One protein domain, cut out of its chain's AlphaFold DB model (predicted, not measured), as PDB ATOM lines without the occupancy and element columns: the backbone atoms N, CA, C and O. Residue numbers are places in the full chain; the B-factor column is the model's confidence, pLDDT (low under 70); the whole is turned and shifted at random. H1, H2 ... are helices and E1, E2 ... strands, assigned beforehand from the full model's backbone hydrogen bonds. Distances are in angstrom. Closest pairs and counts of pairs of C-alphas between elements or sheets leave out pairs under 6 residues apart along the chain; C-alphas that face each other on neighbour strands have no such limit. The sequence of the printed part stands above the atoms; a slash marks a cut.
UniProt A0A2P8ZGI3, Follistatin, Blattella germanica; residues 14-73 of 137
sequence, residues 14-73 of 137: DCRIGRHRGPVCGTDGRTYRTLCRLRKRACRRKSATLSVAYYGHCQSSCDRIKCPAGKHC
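AT A GLANCE: This is residues 14 to 73 of the 137 residues of the protein "Follistatin" of Blattella germanica (UniProt A0A2P8ZGI3). Little regular structure: a small sheet of two antiparallel strands, E1 and E2, has the helix H1 at one end and a looping unnamed stretch, residues 56 to 73, at the other. The printed part has 60 residues, with E1, H1 and E2 in that order; the class is mixed, with 17 residues in named elements. It is compact, radius of gyration of the C-alphas 11.5 A, spanning 32 by 22 by 20 A.

IN THESE COORDINATES: E1 is residues 24 to 26, from C-alpha 24 at (133.479, 122.184, 82.206). H1 is residues 35 to 44, 14.3 A long. E2 is residues 52 to 55, ending at C-alpha 55 (129.412, 121.863, 80.301).

HOW THE PARTS SIT: E1 and E2 are antiparallel at 159 degrees; N 25 and O 54 are 2.9 A apart, within hydrogen-bond range. Residues 24 to 25 also pair antiparallel with residues 31 to 32. The closest C-alphas of E1 and H1, Val 24 and Leu 35, are 6.2 A apart. In H1 every O i to N i+4 pair is within hydrogen-bond range.

THE WHOLE: The C-alphas farthest apart, Asp 14 and Asp 63, are 32.5 A apart. The printed part has no cut, and both links are short. Residues 17 to 19 have pLDDT under 70.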
ATOM      1  N   ASP A  14     143.843 132.273  73.921       86.06
ATOM      2  CA  ASP A  14     142.905 133.378  74.079       86.06
ATOM      3  C   ASP A  14     141.721 132.925  74.948       86.06
ATOM      4  O   ASP A  14     140.936 132.035  74.594       86.06
ATOM      5  N   CYS A  15     141.640 133.512  76.139       86.44
ATOM      6  CA  CYS A  15     140.600 133.241  77.122       86.44
ATOM      7  C   CYS A  15     139.502 134.309  77.142       86.44
ATOM      8  O   CYS A  15     138.589 134.209  77.961       86.44
ATOM      9  N   ARG A  16     139.575 135.305  76.253       83.44
ATOM     10  CA  ARG A  16     138.503 136.278  76.003       83.44
ATOM     11  C   ARG A  16     137.466 135.681  75.044       83.44
ATOM     12  O   ARG A  16     136.271 135.933  75.184       83.44
ATOM     13  N   ILE A  17     137.914 134.813  74.132       68.75
ATOM     14  CA  ILE A  17     137.081 134.135  73.129       68.75
ATOM     15  C   ILE A  17     136.472 132.853  73.725       68.75
ATOM     16  O   ILE A  17     137.000 131.738  73.612       68.75
ATOM     17  N   GLY A  18     135.348 133.029  74.419       62.69
ATOM     18  CA  GLY A  18     134.556 131.946  75.001       62.69
ATOM     19  C   GLY A  18     133.825 132.415  76.251       62.69
ATOM     20  O   GLY A  18     134.367 132.348  77.350       62.69
ATOM     21  N   ARG A  19     132.577 132.870  76.094       63.00
ATOM     22  CA  ARG A  19     131.749 133.436  77.180       63.00
ATOM     23  C   ARG A  19     131.386 132.440  78.289       63.00
ATOM     24  O   ARG A  19     130.797 132.843  79.288       63.00
ATOM     25  N   HIS A  20     131.735 131.158  78.154       72.75
ATOM     26  CA  HIS A  20     131.454 130.171  79.188       72.75
ATOM     27  C   HIS A  20     132.385 130.356  80.395       72.75
ATOM     28  O   HIS A  20     133.491 129.811  80.455       72.75
ATOM     29  N   ARG A  21     131.908 131.129  81.375       78.50
ATOM     30  CA  ARG A  21     132.596 131.371  82.654       78.50
ATOM     31  C   ARG A  21     132.418 130.238  83.668       78.50
ATOM     32  O   ARG A  21     133.130 130.215  84.664       78.50
ATOM     33  N   GLY A  22     131.502 129.307  83.410       90.38
ATOM     34  CA  GLY A  22     131.244 128.168  84.285       90.38
ATOM     35  C   GLY A  22     132.246 127.011  84.130       90.38
ATOM     36  O   GLY A  22     133.066 127.003  83.199       90.38
ATOM     37  N   PRO A  23     132.139 126.006  85.015       95.25
ATOM     38  CA  PRO A  23     132.938 124.787  84.968       95.25
ATOM     39  C   PRO A  23     132.638 123.956  83.717       95.25
ATOM     40  O   PRO A  23     131.553 124.037  83.140       95.25
ATOM     41  N   VAL A  24     133.612 123.149  83.304       95.12
ATOM     42  CA  VAL A  24     133.479 122.184  82.206       95.12
ATOM     43  C   VAL A  24     134.062 120.837  82.615       95.12
ATOM     44  O   VAL A  24     135.102 120.794  83.282       95.12
ATOM     45  N   CYS A  25     133.436 119.746  82.179       95.75
ATOM     46  CA  CYS A  25     134.015 118.415  82.275       95.75
ATOM     47  C   CYS A  25     134.868 118.163  81.028       95.75
ATOM     48  O   CYS A  25     134.402 118.334  79.898       95.75
ATOM     49  N   GLY A  26     136.140 117.823  81.222       95.44
ATOM     50  CA  GLY A  26     137.041 117.477  80.129       95.44
ATOM     51  C   GLY A  26     136.846 116.041  79.651       95.44
ATOM     52  O   GLY A  26     136.387 115.187  80.403       95.44
ATOM     53  N   THR A  27     137.274 115.752  78.424       93.94
ATOM     54  CA  THR A  27     137.364 114.376  77.897       93.94
ATOM     55  C   THR A  27     138.339 113.485  78.674       93.94
ATOM     56  O   THR A  27     138.343 112.279  78.476       93.94
ATOM     57  N   ASP A  28     139.140 114.052  79.586       93.62
ATOM     58  CA  ASP A  28     139.977 113.311  80.537       93.62
ATOM     59  C   ASP A  28     139.278 113.008  81.877       93.62
ATOM     60  O   ASP A  28     139.955 112.685  82.854       93.62
ATOM     61  N   GLY A  29     137.951 113.174  81.956       92.94
ATOM     62  CA  GLY A  29     137.152 112.893  83.154       92.94
ATOM     63  C   GLY A  29     137.373 113.882  84.303       92.94
ATOM     64  O   GLY A  29     136.953 113.633  85.431       92.94
ATOM     65  N   ARG A  30     138.054 115.009  84.054       95.31
ATOM     66  CA  ARG A  30     138.347 116.014  85.082       95.31
ATOM     67  C   ARG A  30     137.498 117.259  84.930       95.31
ATOM     68  O   ARG A  30     137.338 117.797  83.835       95.31
ATOM     69  N   THR A  31     137.060 117.794  86.065       96.44
ATOM     70  CA  THR A  31     136.414 119.102  86.100       96.44
ATOM     71  C   THR A  31     137.448 120.220  86.030       96.44
ATOM     72  O   THR A  31     138.383 120.300  86.832       96.44
ATOM     73  N   TYR A  32     137.229 121.150  85.111       95.88
ATOM     74  CA  TYR A  32     137.967 122.397  85.008       95.88
ATOM     75  C   TYR A  32     137.058 123.540  85.421       95.88
ATOM     76  O   TYR A  32     135.977 123.698  84.868       95.88
ATOM     77  N   ARG A  33     137.528 124.390  86.343       95.12
ATOM     78  CA  ARG A  33     136.759 125.561  86.810       95.12
ATOM     79  C   ARG A  33     136.316 126.491  85.671       95.12
ATOM     80  O   ARG A  33     135.330 127.190  85.828       95.12
ATOM     81  N   THR A  34     137.052 126.511  84.555       93.19
ATOM     82  CA  THR A  34     136.724 127.278  83.344       93.19
ATOM     83  C   THR A  34     137.274 126.593  82.091       93.19
ATOM     84  O   THR A  34     138.286 125.882  82.150       93.19
ATOM     85  N   LEU A  35     136.685 126.898  80.930       93.25
ATOM     86  CA  LEU A  35     137.178 126.457  79.616       93.25
ATOM     87  C   LEU A  35     138.634 126.887  79.350       93.25
ATOM     88  O   LEU A  35     139.433 126.122  78.814       93.25
ATOM     89  N   CYS A  36     139.008 128.094  79.781       93.56
ATOM     90  CA  CYS A  36     140.376 128.604  79.661       93.56
ATOM     91  C   CYS A  36     141.400 127.695  80.363       93.56
ATOM     92  O   CYS A  36     142.466 127.404  79.812       93.56
ATOM     93  N   ARG A  37     141.076 127.197  81.570       94.56
ATOM     94  CA  ARG A  37     141.964 126.280  82.304       94.56
ATOM     95  C   ARG A  37     142.131 124.947  81.582       94.56
ATOM     96  O   ARG A  37     143.255 124.446  81.538       94.56
ATOM     97  N   LEU A  38     141.060 124.418  80.990       95.50
ATOM     98  CA  LEU A  38     141.124 123.219  80.154       95.50
ATOM     99  C   LEU A  38     142.062 123.447  78.964       95.50
ATOM    100  O   LEU A  38     143.049 122.727  78.825       95.50
ATOM    101  N   ARG A  39     141.836 124.504  78.170       93.94
ATOM    102  CA  ARG A  39     142.672 124.846  76.999       93.94
ATOM    103  C   ARG A  39     144.148 125.019  77.367       93.94
ATOM    104  O   ARG A  39     145.035 124.495  76.695       93.94
ATOM    105  N   LYS A  40     144.431 125.709  78.475       94.44
ATOM    106  CA  LYS A  40     145.803 125.906  78.963       94.44
ATOM    107  C   LYS A  40     146.464 124.581  79.343       94.44
ATOM    108  O   LYS A  40     147.657 124.411  79.088       94.44
ATOM    109  N   ARG A  41     145.718 123.646  79.939       95.81
ATOM    110  CA  ARG A  41     146.226 122.303  80.244       95.81
ATOM    111  C   ARG A  41     146.443 121.476  78.983       95.81
ATOM    112  O   ARG A  41     147.506 120.869  78.889       95.81
ATOM    113  N   ALA A  42     145.499 121.483  78.044       96.31
ATOM    114  CA  ALA A  42     145.623 120.785  76.765       96.31
ATOM    115  C   ALA A  42     146.917 121.199  76.050       96.31
ATOM    116  O   ALA A  42     147.750 120.347  75.753       96.31
ATOM    117  N   CYS A  43     147.171 122.509  75.947       95.44
ATOM    118  CA  CYS A  43     148.425 123.033  75.402       95.44
ATOM    119  C   CYS A  43     149.657 122.579  76.203       95.44
ATOM    120  O   CYS A  43     150.618 122.071  75.632       95.44
ATOM    121  N   ARG A  44     149.640 122.707  77.540       94.94
ATOM    122  CA  ARG A  44     150.793 122.335  78.389       94.94
ATOM    123  C   ARG A  44     151.139 120.851  78.298       94.94
ATOM    124  O   ARG A  44     152.300 120.491  78.446       94.94
ATOM    125  N   ARG A  45     150.127 120.008  78.097       95.56
ATOM    126  CA  ARG A  45     150.261 118.559  77.935       95.56
ATOM    127  C   ARG A  45     150.437 118.138  76.474       95.56
ATOM    128  O   ARG A  45     150.552 116.944  76.240       95.56
ATOM    129  N   LYS A  46     150.442 119.081  75.521       94.88
ATOM    130  CA  LYS A  46     150.438 118.815  74.072       94.88
ATOM    131  C   LYS A  46     149.354 117.798  73.666       94.88
ATOM    132  O   LYS A  46     149.562 116.967  72.794       94.88
ATOM    133  N   SER A  47     148.205 117.838  74.342       95.94
ATOM    134  CA  SER A  47     147.111 116.894  74.123       95.94
ATOM    135  C   SER A  47     146.140 117.462  73.096       95.94
ATOM    136  O   SER A  47     145.471 118.459  73.365       95.94
ATOM    137  N   ALA A  48     146.055 116.805  71.939       93.44
ATOM    138  CA  ALA A  48     145.070 117.112  70.902       93.44
ATOM    139  C   ALA A  48     143.667 116.568  71.231       93.44
ATOM    140  O   ALA A  48     142.675 117.027  70.676       93.44
ATOM    141  N   THR A  49     143.572 115.604  72.151       94.81
ATOM    142  CA  THR A  49     142.320 114.926  72.513       94.81
ATOM    143  C   THR A  49     141.609 115.561  73.710       94.81
ATOM    144  O   THR A  49     140.400 115.372  73.872       94.81
ATOM    145  N   LEU A  50     142.322 116.333  74.545       96.00
ATOM    146  CA  LEU A  50     141.736 117.034  75.688       96.00
ATOM    147  C   LEU A  50     140.865 118.204  75.218       96.00
ATOM    148  O   LEU A  50     141.350 119.278  74.865       96.00
ATOM    149  N   SER A  51     139.558 117.996  75.280       93.81
ATOM    150  CA  SER A  51     138.523 118.954  74.897       93.81
ATOM    151  C   SER A  51     137.379 118.920  75.913       93.81
ATOM    152  O   SER A  51     137.442 118.197  76.908       93.81
ATOM    153  N   VAL A  52     136.351 119.746  75.719       93.81
ATOM    154  CA  VAL A  52     135.152 119.713  76.569       93.81
ATOM    155  C   VAL A  52     134.326 118.481  76.210       93.81
ATOM    156  O   VAL A  52     133.895 118.351  75.067       93.81
ATOM    157  N   ALA A  53     134.072 117.614  77.189       93.88
ATOM    158  CA  ALA A  53     133.102 116.530  77.059       93.88
ATOM    159  C   ALA A  53     131.669 117.080  77.166       93.88
ATOM    160  O   ALA A  53     130.844 116.851  76.282       93.88
ATOM    161  N   TYR A  54     131.403 117.861  78.219       94.19
ATOM    162  CA  TYR A  54     130.150 118.587  78.447       94.19
ATOM    163  C   TYR A  54     130.359 119.773  79.403       94.19
ATOM    164  O   TYR A  54     131.368 119.870  80.109       94.19
ATOM    165  N   TYR A  55     129.405 120.703  79.409       93.38
ATOM    166  CA  TYR A  55     129.412 121.863  80.301       93.38
ATOM    167  C   TYR A  55     128.916 121.484  81.702       93.38
ATOM    168  O   TYR A  55     127.985 120.695  81.835       93.38
ATOM    169  N   GLY A  56     129.527 122.054  82.744       94.06
ATOM    170  CA  GLY A  56     129.269 121.704  84.143       94.06
ATOM    171  C   GLY A  56     130.426 120.951  84.808       94.06
ATOM    172  O   GLY A  56     131.515 120.819  84.254       94.06
ATOM    173  N   HIS A  57     130.197 120.477  86.032       95.69
ATOM    174  CA  HIS A  57     131.125 119.585  86.731       95.69
ATOM    175  C   HIS A  57     130.981 118.161  86.196       95.69
ATOM    176  O   HIS A  57     129.865 117.764  85.856       95.69
ATOM    177  N   CYS A  58     132.063 117.380  86.177       94.94
ATOM    178  CA  CYS A  58     131.950 115.954  85.895       94.94
ATOM    179  C   CYS A  58     131.013 115.278  86.910       94.94
ATOM    180  O   CYS A  58     131.085 115.578  88.102       94.94
ATOM    181  N   GLN A  59     130.125 114.414  86.422       94.62
ATOM    182  CA  GLN A  59     129.149 113.661  87.217       94.62
ATOM    183  C   GLN A  59     129.482 112.164  87.205       94.62
ATOM    184  O   GLN A  59     130.326 111.727  86.427       94.62
ATOM    185  N   SER A  60     128.787 111.389  88.038       92.81
ATOM    186  CA  SER A  60     128.818 109.917  88.080       92.81
ATOM    187  C   SER A  60     127.562 109.265  87.478       92.81
ATOM    188  O   SER A  60     127.391 108.051  87.543       92.81
ATOM    189  N   SER A  61     126.653 110.066  86.913       93.69
ATOM    190  CA  SER A  61     125.437 109.601  86.241       93.69
ATOM    191  C   SER A  61     125.074 110.512  85.061       93.69
ATOM    192  O   SER A  61     125.604 111.619  84.924       93.69
ATOM    193  N   CYS A  62     124.169 110.046  84.195       94.50
ATOM    194  CA  CYS A  62     123.689 110.800  83.033       94.50
ATOM    195  C   CYS A  62     122.489 111.723  83.326       94.50
ATOM    196  O   CYS A  62     122.128 112.518  82.462       94.50
ATOM    197  N   ASP A  63     121.913 111.689  84.533       91.94
ATOM    198  CA  ASP A  63     120.612 112.315  84.851       91.94
ATOM    199  C   ASP A  63     120.574 113.837  84.634       91.94
ATOM    200  O   ASP A  63     119.529 114.419  84.354       91.94
ATOM    201  N   ARG A  64     121.725 114.503  84.777       90.56
ATOM    202  CA  ARG A  64     121.854 115.971  84.677       90.56
ATOM    203  C   ARG A  64     122.760 116.423  83.534       90.56
ATOM    204  O   ARG A  64     123.037 117.617  83.405       90.56
ATOM    205  N   ILE A  65     123.249 115.493  82.716       93.81
ATOM    206  CA  ILE A  65     124.202 115.807  81.652       93.81
ATOM    207  C   ILE A  65     123.457 116.159  80.373       93.81
ATOM    208  O   ILE A  65     122.744 115.348  79.792       93.81
ATOM    209  N   LYS A  66     123.701 117.377  79.886       92.62
ATOM    210  CA  LYS A  66     123.237 117.828  78.573       92.62
ATOM    211  C   LYS A  66     124.383 117.730  77.575       92.62
ATOM    212  O   LYS A  66     125.296 118.557  77.572       92.62
ATOM    213  N   CYS A  67     124.337 116.701  76.737       93.56
ATOM    214  CA  CYS A  67     125.357 116.476  75.727       93.56
ATOM    215  C   CYS A  67     125.204 117.437  74.531       93.56
ATOM    216  O   CYS A  67     124.091 117.674  74.062       93.56
ATOM    217  N   PRO A  68     126.308 118.005  74.010       89.31
ATOM    218  CA  PRO A  68     126.254 118.937  72.885       89.31
ATOM    219  C   PRO A  68     126.002 118.222  71.548       89.31
ATOM    220  O   PRO A  68     126.388 117.067  71.371       89.31
ATOM    221  N   ALA A  69     125.447 118.952  70.572       87.94
ATOM    222  CA  ALA A  69     125.323 118.533  69.169       87.94
ATOM    223  C   ALA A  69     124.566 117.204  68.947       87.94
ATOM    224  O   ALA A  69     125.004 116.363  68.162       87.94
ATOM    225  N   GLY A  70     123.455 117.000  69.668       86.56
ATOM    226  CA  GLY A  70     122.595 115.819  69.511       86.56
ATOM    227  C   GLY A  70     123.245 114.500  69.939       86.56
ATOM    228  O   GLY A  70     122.801 113.429  69.542       86.56
ATOM    229  N   LYS A  71     124.335 114.563  70.708       93.62
ATOM    230  CA  LYS A  71     124.957 113.387  71.320       93.62
ATOM    231  C   LYS A  71     124.097 112.869  72.473       93.62
ATOM    232  O   LYS A  71     123.396 113.643  73.121       93.62
ATOM    233  N   HIS A  72     124.229 111.585  72.775       94.69
ATOM    234  CA  HIS A  72     123.608 110.946  73.930       94.69
ATOM    235  C   HIS A  72     124.643 110.725  75.033       94.69
ATOM    236  O   HIS A  72     125.830 110.532  74.758       94.69
ATOM    237  N   CYS A  73     124.191 110.790  76.283       95.75
ATOM    238  CA  CYS A  73     125.019 110.460  77.433       95.75
ATOM    239  C   CYS A  73     125.002 108.947  77.640       95.75
ATOM    240  O   CYS A  73     123.924 108.372  77.746       95.75
TER     241      CYS A  73